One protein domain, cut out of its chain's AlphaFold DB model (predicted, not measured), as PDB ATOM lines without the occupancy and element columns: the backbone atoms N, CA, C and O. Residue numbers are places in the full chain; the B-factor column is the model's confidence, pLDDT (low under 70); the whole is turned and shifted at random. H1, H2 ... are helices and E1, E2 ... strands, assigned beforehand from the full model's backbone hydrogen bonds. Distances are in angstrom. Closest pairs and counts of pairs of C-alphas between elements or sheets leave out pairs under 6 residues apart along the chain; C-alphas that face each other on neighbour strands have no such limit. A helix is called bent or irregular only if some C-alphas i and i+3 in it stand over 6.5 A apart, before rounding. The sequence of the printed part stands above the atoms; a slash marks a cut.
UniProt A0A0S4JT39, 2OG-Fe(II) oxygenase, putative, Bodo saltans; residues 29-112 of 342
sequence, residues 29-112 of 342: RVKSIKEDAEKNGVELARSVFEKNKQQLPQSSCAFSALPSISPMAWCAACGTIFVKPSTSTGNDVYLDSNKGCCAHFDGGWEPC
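What this domain is: This is residues 29 to 112 of the 342 residues of the protein "2OG-Fe(II) oxygenase, putative" of Bodo saltans (UniProt A0A0S4JT39). The model is two separate lobes joined by one stretch of chain: an L-shaped helix, H1, with the link after it folded back along it to residue 66, and a small three-stranded sheet with loops and the short helix H2 beside it. Residues 67 to 71 bridge the lobes. The printed part has 84 residues, with H1, E1, E2, H2 and E3 in chain order; the sheet, E1 - E2 - E3, is antiparallel. The class is mixed, helices and strands, with under half of the residues in named elements. The whole is loose, with a radius of gyration of the C-alphas of 15.9 A and spans of 43 by 31 by 19 A.

Where its parts are: By its hydrogen bonds H1, residues 29 to 53, was assigned as one helix, but it is bent: C-alphas 39 and 42 are 8.2 A apart. Arm H1a, residues 29 to 39, is 15.7 A long from C-alpha 29 at (165.136, 460.560, 392.675); arm H1b, residues 42 to 53, is 16.8 A. E1 is residues 72 to 74, E2 81 to 83, H2 102 to 106 and E3 110 to 112, ending at C-alpha 112 (174.474, 428.840, 380.324).

How they stand to each other: H1a and H1b are about perpendicular, at 87 degrees. Both are apart from E2, E3 and H2. E1 and E2 form a hairpin, with N 73 and O 82 within hydrogen-bond range at 2.9 A. E2 and E3 are antiparallel, with N 83 and O 110 at 2.8 A. H2 is only just on the sheet, with 5 pairs of C-alphas within 10 A, and only grazes it with residues 104 to 105. In H1a and H1b every O i to N i+4 pair is within hydrogen-bond range; in H2 0 of 1 is, and 1 of 2 O i to N i+3 pairs.

The domain as a whole: The two C-alphas farthest apart, those of Leu 56 and Asp 106, are 45.7 A apart. The printed part has no cut. The links H1 to E1 and E2 to H2 are long. The pLDDT is under 70 at residues 51 to 60, 87 to 93 and 102 to 103.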
ATOM      1  N   ARG A  29     163.934 460.566 393.519       90.38
ATOM      2  CA  ARG A  29     165.136 460.560 392.675       90.38
ATOM      3  C   ARG A  29     165.700 459.146 392.526       90.38
ATOM      4  O   ARG A  29     165.980 458.716 391.415       90.38
ATOM      5  N   VAL A  30     165.883 458.424 393.633       87.75
ATOM      6  CA  VAL A  30     166.461 457.072 393.602       87.75
ATOM      7  C   VAL A  30     165.498 456.060 392.988       87.75
ATOM      8  O   VAL A  30     165.953 455.175 392.268       87.75
ATOM      9  N   LYS A  31     164.185 456.204 393.201       88.94
ATOM     10  CA  LYS A  31     163.181 455.372 392.511       88.94
ATOM     11  C   LYS A  31     163.261 455.555 390.996       88.94
ATOM     12  O   LYS A  31     163.401 454.570 390.283       88.94
ATOM     13  N   SER A  32     163.285 456.803 390.524       88.62
ATOM     14  CA  SER A  32     163.411 457.120 389.098       88.62
ATOM     15  C   SER A  32     164.717 456.595 388.496       88.62
ATOM     16  O   SER A  32     164.693 456.039 387.403       88.62
ATOM     17  N   ILE A  33     165.840 456.696 389.219       87.25
ATOM     18  CA  ILE A  33     167.122 456.120 388.786       87.25
ATOM     19  C   ILE A  33     167.010 454.598 388.610       87.25
ATOM     20  O   ILE A  33     167.461 454.073 387.600       87.25
ATOM     21  N   LYS A  34     166.386 453.892 389.562       85.44
ATOM     22  CA  LYS A  34     166.194 452.436 389.473       85.44
ATOM     23  C   LYS A  34     165.271 452.046 388.315       85.44
ATOM     24  O   LYS A  34     165.564 451.091 387.611       85.44
ATOM     25  N   GLU A  35     164.184 452.779 388.094       87.19
ATOM     26  CA  GLU A  35     163.275 452.527 386.967       87.19
ATOM     27  C   GLU A  35     163.950 452.738 385.607       87.19
ATOM     28  O   GLU A  35     163.713 451.969 384.676       87.19
ATOM     29  N   ASP A  36     164.787 453.769 385.489       85.44
ATOM     30  CA  ASP A  36     165.581 454.022 384.287       85.44
ATOM     31  C   ASP A  36     166.639 452.932 384.079       85.44
ATOM     32  O   ASP A  36     166.811 452.443 382.968       85.44
ATOM     33  N   ALA A  37     167.283 452.473 385.154       84.88
ATOM     34  CA  ALA A  37     168.267 451.397 385.113       84.88
ATOM     35  C   ALA A  37     167.704 450.080 384.561       84.88
ATOM     36  O   ALA A  37     168.366 449.424 383.756       84.88
ATOM     37  N   GLU A  38     166.483 449.713 384.956       84.44
ATOM     38  CA  GLU A  38     165.810 448.507 384.451       84.44
ATOM     39  C   GLU A  38     165.451 448.624 382.958       84.44
ATOM     40  O   GLU A  38     165.387 447.617 382.257       84.44
ATOM     41  N   LYS A  39     165.241 449.843 382.443       83.62
ATOM     42  CA  LYS A  39     164.889 450.081 381.031       83.62
ATOM     43  C   LYS A  39     166.112 450.276 380.132       83.62
ATOM     44  O   LYS A  39     166.143 449.746 379.026       83.62
ATOM     45  N   ASN A  40     167.102 451.032 380.604       81.94
ATOM     46  CA  ASN A  40     168.171 451.617 379.788       81.94
ATOM     47  C   ASN A  40     169.591 451.279 380.288       81.94
ATOM     48  O   ASN A  40     170.577 451.635 379.640       81.94
ATOM     49  N   GLY A  41     169.743 450.583 381.421       77.62
ATOM     50  CA  GLY A  41     171.039 450.435 382.098       77.62
ATOM     51  C   GLY A  41     172.134 449.735 381.284       77.62
ATOM     52  O   GLY A  41     173.318 450.054 381.412       77.62
ATOM     53  N   VAL A  42     171.749 448.830 380.380       75.94
ATOM     54  CA  VAL A  42     172.676 448.143 379.465       75.94
ATOM     55  C   VAL A  42     173.376 449.120 378.514       75.94
ATOM     56  O   VAL A  42     174.574 448.992 378.263       75.94
ATOM     57  N   GLU A  43     172.661 450.122 378.000       79.69
ATOM     58  CA  GLU A  43     173.241 451.111 377.087       79.69
ATOM     59  C   GLU A  43     174.271 451.992 377.802       79.69
ATOM     60  O   GLU A  43     175.340 452.285 377.256       79.69
ATOM     61  N   LEU A  44     174.011 452.334 379.067       73.69
ATOM     62  CA  LEU A  44     174.978 453.051 379.888       73.69
ATOM     63  C   LEU A  44     176.242 452.218 380.138       73.69
ATOM     64  O   LEU A  44     177.345 452.761 380.042       73.69
ATOM     65  N   ALA A  45     176.099 450.922 380.444       73.50
ATOM     66  CA  ALA A  45     177.242 450.022 380.593       73.50
ATOM     67  C   ALA A  45     178.112 450.046 379.329       73.50
ATOM     68  O   ALA A  45     179.312 450.312 379.415       73.50
ATOM     69  N   ARG A  46     177.493 449.886 378.152       79.38
ATOM     70  CA  ARG A  46     178.177 449.937 376.853       79.38
ATOM     71  C   ARG A  46     178.915 451.260 376.634       79.38
ATOM     72  O   ARG A  46     180.103 451.250 376.322       79.38
ATOM     73  N   SER A  47     178.266 452.397 376.899       76.88
ATOM     74  CA  SER A  47     178.899 453.720 376.781       76.88
ATOM     75  C   SER A  47     180.121 453.881 377.700       76.88
ATOM     76  O   SER A  47     181.118 454.506 377.330       76.88
ATOM     77  N   VAL A  48     180.073 453.314 378.911       74.06
ATOM     78  CA  VAL A  48     181.215 453.301 379.838       74.06
ATOM     79  C   VAL A  48     182.368 452.457 379.287       74.06
ATOM     80  O   VAL A  48     183.523 452.886 379.348       74.06
ATOM     81  N   PHE A  49     182.074 451.286 378.721       73.50
ATOM     82  CA  PHE A  49     183.074 450.432 378.081       73.50
ATOM     83  C   PHE A  49     183.770 451.127 376.904       73.50
ATOM     84  O   PHE A  49     185.001 451.130 376.843       73.50
ATOM     85  N   GLU A  50     183.015 451.784 376.024       73.69
ATOM     86  CA  GLU A  50     183.560 452.545 374.892       73.69
ATOM     87  C   GLU A  50     184.518 453.656 375.349       73.69
ATOM     88  O   GLU A  50     185.613 453.808 374.802       73.69
ATOM     89  N   LYS A  51     184.156 454.397 376.404       69.12
ATOM     90  CA  LYS A  51     185.019 455.442 376.985       69.12
ATOM     91  C   LYS A  51     186.293 454.867 377.603       69.12
ATOM     92  O   LYS A  51     187.365 455.454 377.442       69.12
ATOM     93  N   ASN A  52     186.196 453.722 378.280       64.31
ATOM     94  CA  ASN A  52     187.353 453.048 378.872       64.31
ATOM     95  C   ASN A  52     188.315 452.507 377.799       64.31
ATOM     96  O   ASN A  52     189.531 452.606 377.980       64.31
ATOM     97  N   LYS A  53     187.810 452.025 376.651       63.22
ATOM     98  CA  LYS A  53     188.645 451.627 375.497       63.22
ATOM     99  C   LYS A  53     189.475 452.788 374.940       63.22
ATOM    100  O   LYS A  53     190.606 452.581 374.513       63.22
ATOM    101  N   GLN A  54     188.955 454.016 374.986       57.28
ATOM    102  CA  GLN A  54     189.633 455.211 374.466       57.28
ATOM    103  C   GLN A  54     190.721 455.779 375.399       57.28
ATOM    104  O   GLN A  54     191.231 456.869 375.150       57.28
ATOM    105  N   GLN A  55     191.095 455.070 376.474       54.25
ATOM    106  CA  GLN A  55     192.062 455.542 377.472       54.25
ATOM    107  C   GLN A  55     191.725 456.942 378.031       54.25
ATOM    108  O   GLN A  55     192.628 457.694 378.399       54.25
ATOM    109  N   LEU A  56     190.448 457.311 378.125       48.94
ATOM    110  CA  LEU A  56     190.005 458.530 378.808       48.94
ATOM    111  C   LEU A  56     189.836 458.258 380.320       48.94
ATOM    112  O   LEU A  56     189.921 457.102 380.742       48.94
ATOM    113  N   PRO A  57     189.683 459.286 381.180       49.25
ATOM    114  CA  PRO A  57     189.502 459.080 382.615       49.25
ATOM    115  C   PRO A  57     188.333 458.129 382.882       49.25
ATOM    116  O   PRO A  57     187.244 458.327 382.343       49.25
ATOM    117  N   GLN A  58     188.573 457.115 383.713       52.75
ATOM    118  CA  GLN A  58     187.611 456.056 383.994       52.75
ATOM    119  C   GLN A  58     186.290 456.634 384.516       52.75
ATOM    120  O   GLN A  58     186.238 457.227 385.596       52.75
ATOM    121  N   SER A  59     185.206 456.446 383.767       54.69
ATOM    122  CA  SER A  59     183.860 456.589 384.314       54.69
ATOM    123  C   SER A  59     183.457 455.234 384.882       54.69
ATOM    124  O   SER A  59     183.196 454.314 384.116       54.69
ATOM    125  N   SER A  60     183.418 455.080 386.206       61.09
ATOM    126  CA  SER A  60     182.740 453.934 386.828       61.09
ATOM    127  C   SER A  60     181.272 453.937 386.393       61.09
ATOM    128  O   SER A  60     180.627 454.988 386.482       61.09
ATOM    129  N   CYS A  61     180.736 452.799 385.953       71.19
ATOM    130  CA  CYS A  61     179.288 452.656 385.815       71.19
ATOM    131  C   CYS A  61     178.706 452.589 387.231       71.19
ATOM    132  O   CYS A  61     179.239 451.865 388.063       71.19
ATOM    133  N   ALA A  62     177.670 453.366 387.545       79.00
ATOM    134  CA  ALA A  62     177.051 453.291 388.864       79.00
ATOM    135  C   ALA A  62     176.078 452.110 388.907       79.00
ATOM    136  O   ALA A  62     175.260 451.970 388.000       79.00
ATOM    137  N   PHE A  63     176.095 451.298 389.969       81.81
ATOM    138  CA  PHE A  63     175.139 450.180 390.084       81.81
ATOM    139  C   PHE A  63     173.682 450.616 390.080       81.81
ATOM    140  O   PHE A  63     172.805 449.850 389.695       81.81
ATOM    141  N   SER A  64     173.433 451.843 390.523       78.69
ATOM    142  CA  SER A  64     172.122 452.472 390.478       78.69
ATOM    143  C   SER A  64     171.567 452.580 389.060       78.69
ATOM    144  O   SER A  64     170.368 452.738 388.916       78.69
ATOM    145  N   ALA A  65     172.427 452.540 388.042       78.75
ATOM    146  CA  ALA A  65     172.077 452.648 386.636       78.75
ATOM    147  C   ALA A  65     172.206 451.308 385.889       78.75
ATOM    148  O   ALA A  65     172.253 451.288 384.666       78.75
ATOM    149  N   LEU A  66     172.272 450.193 386.617       83.56
ATOM    150  CA  LEU A  66     172.189 448.833 386.083       83.56
ATOM    151  C   LEU A  66     170.981 448.114 386.692       83.56
ATOM    152  O   LEU A  66     170.602 448.457 387.818       83.56
ATOM    153  N   PRO A  67     170.440 447.075 386.024       82.69
ATOM    154  CA  PRO A  67     169.411 446.216 386.599       82.69
ATOM    155  C   PRO A  67     169.764 445.774 388.016       82.69
ATOM    156  O   PRO A  67     170.936 445.559 388.349       82.69
ATOM    157  N   SER A  68     168.754 445.676 388.872       76.19
ATOM    158  CA  SER A  68     168.936 445.465 390.310       76.19
ATOM    159  C   SER A  68     169.492 444.085 390.671       76.19
ATOM    160  O   SER A  68     170.152 443.954 391.705       76.19
ATOM    161  N   ILE A  69     169.283 443.090 389.804       78.44
ATOM    162  CA  ILE A  69     169.663 441.689 389.997       78.44
ATOM    163  C   ILE A  69     170.373 441.196 388.732       78.44
ATOM    164  O   ILE A  69     169.901 441.430 387.621       78.44
ATOM    165  N   SER A  70     171.502 440.496 388.876       88.00
ATOM    166  CA  SER A  70     172.048 439.728 387.754       88.00
ATOM    167  C   SER A  70     171.197 438.476 387.526       88.00
ATOM    168  O   SER A  70     170.926 437.760 388.493       88.00
ATOM    169  N   PRO A  71     170.810 438.164 386.278       88.81
ATOM    170  CA  PRO A  71     170.061 436.952 385.961       88.81
ATOM    171  C   PRO A  71     170.933 435.691 385.986       88.81
ATOM    172  O   PRO A  71     170.418 434.600 385.769       88.81
ATOM    173  N   MET A  72     172.243 435.814 386.206       92.69
ATOM    174  CA  MET A  72     173.191 434.712 386.106       92.69
ATOM    175  C   MET A  72     174.135 434.679 387.302       92.69
ATOM    176  O   MET A  72     174.386 435.690 387.953       92.69
ATOM    177  N   ALA A  73     174.693 433.515 387.591       93.12
ATOM    178  CA  ALA A  73     175.759 433.386 388.569       93.12
ATOM    179  C   ALA A  73     176.811 432.387 388.100       93.12
ATOM    180  O   ALA A  73     176.513 431.445 387.372       93.12
ATOM    181  N   TRP A  74     178.048 432.595 388.523       93.38
ATOM    182  CA  TRP A  74     179.162 431.714 388.209       93.38
ATOM    183  C   TRP A  74     179.407 430.723 389.343       93.38
ATOM    184  O   TRP A  74     179.433 431.102 390.515       93.38
ATOM    185  N   CYS A  75     179.619 429.455 388.998       90.56
ATOM    186  CA  CYS A  75     180.014 428.444 389.965       90.56
ATOM    187  C   CYS A  75     181.533 428.326 390.058       90.56
ATOM    188  O   CYS A  75     182.193 427.958 389.088       90.56
ATOM    189  N   ALA A  76     182.067 428.480 391.267       88.31
ATOM    190  CA  ALA A  76     183.490 428.303 391.508       88.31
ATOM    191  C   ALA A  76     183.992 426.852 391.427       88.31
ATOM    192  O   ALA A  76     185.177 426.636 391.198       88.31
ATOM    193  N   ALA A  77     183.115 425.856 391.588       86.69
ATOM    194  CA  ALA A  77     183.499 424.444 391.548       86.69
ATOM    195  C   ALA A  77     183.698 423.905 390.120       86.69
ATOM    196  O   ALA A  77     184.581 423.079 389.906       86.69
ATOM    197  N   CYS A  78     182.896 424.349 389.143       88.31
ATOM    198  CA  CYS A  78     183.002 423.888 387.750       88.31
ATOM    199  C   CYS A  78     183.333 424.990 386.737       88.31
ATOM    200  O   CYS A  78     183.489 424.697 385.554       88.31
ATOM    201  N   GLY A  79     183.387 426.253 387.159       88.69
ATOM    202  CA  GLY A  79     183.643 427.392 386.280       88.69
ATOM    203  C   GLY A  79     182.495 427.743 385.325       88.69
ATOM    204  O   GLY A  79     182.659 428.620 384.482       88.69
ATOM    205  N   THR A  80     181.346 427.067 385.429       90.62
ATOM    206  CA  THR A  80     180.190 427.269 384.543       90.62
ATOM    207  C   THR A  80     179.297 428.399 385.054       90.62
ATOM    208  O   THR A  80     179.111 428.560 386.265       90.62
ATOM    209  N   ILE A  81     178.724 429.167 384.129       92.81
ATOM    210  CA  ILE A  81     177.684 430.156 384.419       92.81
ATOM    211  C   ILE A  81     176.330 429.455 384.424       92.81
ATOM    212  O   ILE A  81     176.055 428.621 383.570       92.81
ATOM    213  N   PHE A  82     175.466 429.820 385.359       92.62
ATOM    214  CA  PHE A  82     174.094 429.344 385.427       92.62
ATOM    215  C   PHE A  82     173.120 430.513 385.378       92.62
ATOM    216  O   PHE A  82     173.377 431.571 385.954       92.62
ATOM    217  N   VAL A  83     171.985 430.303 384.723       91.75
ATOM    218  CA  VAL A  83     170.836 431.204 384.717       91.75
ATOM    219  C   VAL A  83     170.019 430.967 385.984       91.75
ATOM    220  O   VAL A  83     169.746 429.824 386.360       91.75
ATOM    221  N   LYS A  84     169.645 432.058 386.655       88.38
ATOM    222  CA  LYS A  84     168.777 432.034 387.833       88.38
ATOM    223  C   LYS A  84     167.372 431.554 387.441       88.38
ATOM    224  O   LYS A  84     166.847 432.010 386.425       88.38
ATOM    225  N   PRO A  85     166.723 430.710 388.264       83.75
ATOM    226  CA  PRO A  85     165.337 430.311 388.039       83.75
ATOM    227  C   PRO A  85     164.412 431.532 387.982       83.75
ATOM    228  O   PRO A  85     164.537 432.435 388.811       83.75
ATOM    229  N   SER A  86     163.433 431.535 387.077       74.75
ATOM    230  CA  SER A  86     162.473 432.643 386.898       74.75
ATOM    231  C   SER A  86     161.588 432.920 388.122       74.75
ATOM    232  O   SER A  86     161.040 434.010 388.259       74.75
ATOM    233  N   THR A  87     161.467 431.950 389.030       69.81
ATOM    234  CA  THR A  87     160.754 432.065 390.311       69.81
ATOM    235  C   THR A  87     161.586 432.736 391.409       69.81
ATOM    236  O   THR A  87     161.066 433.011 392.489       69.81
ATOM    237  N   SER A  88     162.867 433.013 391.152       66.12
ATOM    238  CA  SER A  88     163.784 433.625 392.114       66.12
ATOM    239  C   SER A  88     163.467 435.109 392.286       66.12
ATOM    240  O   SER A  88     163.866 435.945 391.478       66.12
ATOM    241  N   THR A  89     162.764 435.458 393.360       58.31
ATOM    242  CA  THR A  89     162.535 436.853 393.745       58.31
ATOM    243  C   THR A  89     163.532 437.266 394.826       58.31
ATOM    244  O   THR A  89     163.423 436.816 395.963       58.31
ATOM    245  N   GLY A  90     164.486 438.140 394.494       56.66
ATOM    246  CA  GLY A  90     165.402 438.759 395.463       56.66
ATOM    247  C   GLY A  90     166.887 438.438 395.264       56.66
ATOM    248  O   GLY A  90     167.272 437.657 394.399       56.66
ATOM    249  N   ASN A  91     167.731 439.082 396.077       52.59
ATOM    250  CA  ASN A  91     169.197 438.973 396.008       52.59
ATOM    251  C   ASN A  91     169.772 437.765 396.772       52.59
ATOM    252  O   ASN A  91     170.973 437.522 396.695       52.59
ATOM    253  N   ASP A  92     168.934 436.997 397.473       55.62
ATOM    254  CA  ASP A  92     169.364 435.850 398.287       55.62
ATOM    255  C   ASP A  92     169.593 434.570 397.465       55.62
ATOM    256  O   ASP A  92     170.035 433.551 397.994       55.62
ATOM    257  N   VAL A  93     169.329 434.617 396.156       69.56
ATOM    258  CA  VAL A  93     169.570 433.506 395.233       69.56
ATOM    259  C   VAL A  93     170.909 433.720 394.531       69.56
ATOM    260  O   VAL A  93     171.003 434.375 393.490       69.56
ATOM    261  N   TYR A  94     171.962 433.168 395.130       79.00
ATOM    262  CA  TYR A  94     173.305 433.088 394.563       79.00
ATOM    263  C   TYR A  94     173.812 431.646 394.589       79.00
ATOM    264  O   TYR A  94     173.343 430.814 395.370       79.00
ATOM    265  N   LEU A  95     174.795 431.353 393.741       84.00
ATOM    266  CA  LEU A  95     175.529 430.098 393.819       84.00
ATOM    267  C   LEU A  95     176.578 430.204 394.914       84.00
ATOM    268  O   LEU A  95     177.545 430.956 394.794       84.00
ATOM    269  N   ASP A  96     176.371 429.478 396.008       86.06
ATOM    270  CA  ASP A  96     177.337 429.448 397.094       86.06
ATOM    271  C   ASP A  96     178.601 428.706 396.648       86.06
ATOM    272  O   ASP A  96     178.596 427.484 396.533       86.06
ATOM    273  N   SER A  97     179.692 429.443 396.440       86.00
ATOM    274  CA  SER A  97     181.008 428.892 396.092       86.00
ATOM    275  C   SER A  97     181.565 427.847 397.071       86.00
ATOM    276  O   SER A  97     182.489 427.128 396.704       86.00
ATOM    277  N   ASN A  98     181.027 427.720 398.292       84.19
ATOM    278  CA  ASN A  98     181.385 426.626 399.206       84.19
ATOM    279  C   ASN A  98     180.602 425.328 398.950       84.19
ATOM    280  O   ASN A  98     180.900 424.303 399.564       84.19
ATOM    281  N   LYS A  99     179.580 425.357 398.091       81.75
ATOM    282  CA  LYS A  99     178.756 424.195 397.750       81.75
ATOM    283  C   LYS A  99     179.203 423.590 396.422       81.75
ATOM    284  O   LYS A  99     179.666 424.273 395.513       81.75
ATOM    285  N   GLY A 100     179.051 422.272 396.319       75.94
ATOM    286  CA  GLY A 100     179.277 421.542 395.075       75.94
ATOM    287  C   GLY A 100     178.160 421.767 394.051       75.94
ATOM    288  O   GLY A 100     177.060 422.204 394.388       75.94
ATOM    289  N   CYS A 101     178.428 421.393 392.798       78.38
ATOM    290  CA  CYS A 101     177.541 421.657 391.658       78.38
ATOM    291  C   CYS A 101     176.156 420.995 391.737       78.38
ATOM    292  O   CYS A 101     175.221 421.467 391.096       78.38
ATOM    293  N   CYS A 102     176.004 419.909 392.505       68.44
ATOM    294  CA  CYS A 102     174.719 419.221 392.664       68.44
ATOM    295  C   CYS A 102     173.627 420.146 393.223       68.44
ATOM    296  O   CYS A 102     172.490 420.090 392.768       68.44
ATOM    297  N   ALA A 103     173.996 421.064 394.119       67.38
ATOM    298  CA  ALA A 103     173.062 421.980 394.764       67.38
ATOM    299  C   ALA A 103     172.408 422.982 393.794       67.38
ATOM    300  O   ALA A 103     171.407 423.601 394.149       67.38
ATOM    301  N   HIS A 104     172.958 423.176 392.589       76.25
ATOM    302  CA  HIS A 104     172.390 424.114 391.619       76.25
ATOM    303  C   HIS A 104     171.132 423.546 390.961       76.25
ATOM    304  O   HIS A 104     170.118 424.230 390.865       76.25
ATOM    305  N   PHE A 105     171.189 422.288 390.519       72.31
ATOM    306  CA  PHE A 105     170.101 421.665 389.766       72.31
ATOM    307  C   PHE A 105     168.861 421.466 390.639       72.31
ATOM    308  O   PHE A 105     167.750 421.749 390.197       72.31
ATOM    309  N   ASP A 106     169.060 421.101 391.907       73.12
ATOM    310  CA  ASP A 106     167.981 421.009 392.898       73.12
ATOM    311  C   ASP A 106     167.303 422.370 393.144       73.12
ATOM    312  O   ASP A 106     166.122 422.437 393.484       73.12
ATOM    313  N   GLY A 107     168.043 423.466 392.945       75.06
ATOM    314  CA  GLY A 107     167.544 424.837 393.028       75.06
ATOM    315  C   GLY A 107     166.935 425.375 391.730       75.06
ATOM    316  O   GLY A 107     166.563 426.544 391.707       75.06
ATOM    317  N   GLY A 108     166.851 424.570 390.662       83.94
ATOM    318  CA  GLY A 108     166.286 424.963 389.366       83.94
ATOM    319  C   GLY A 108     167.199 425.835 388.496       83.94
ATOM    320  O   GLY A 108     166.711 426.518 387.599       83.94
ATOM    321  N   TRP A 109     168.502 425.871 388.782       88.50
ATOM    322  CA  TRP A 109     169.470 426.619 387.982       88.50
ATOM    323  C   TRP A 109     169.800 425.879 386.686       88.50
ATOM    324  O   TRP A 109     170.073 424.677 386.700       88.50
ATOM    325  N   GLU A 110     169.863 426.614 385.579       90.94
ATOM    326  CA  GLU A 110     170.153 426.050 384.257       90.94
ATOM    327  C   GLU A 110     171.536 426.499 383.769       90.94
ATOM    328  O   GLU A 110     171.846 427.687 383.850       90.94
ATOM    329  N   PRO A 111     172.404 425.598 383.275       91.62
ATOM    330  CA  PRO A 111     173.719 425.990 382.780       91.62
ATOM    331  C   PRO A 111     173.598 426.857 381.516       91.62
ATOM    332  O   PRO A 111     172.923 426.491 380.558       91.62
ATOM    333  N   CYS A 112     174.303 427.986 381.495       92.06
ATOM    334  CA  CYS A 112     174.474 428.840 380.324       92.06
ATOM    335  C   CYS A 112     175.814 428.507 379.662       92.06
ATOM    336  O   CYS A 112     176.874 428.863 380.176       92.06
TER     337      CYS A 112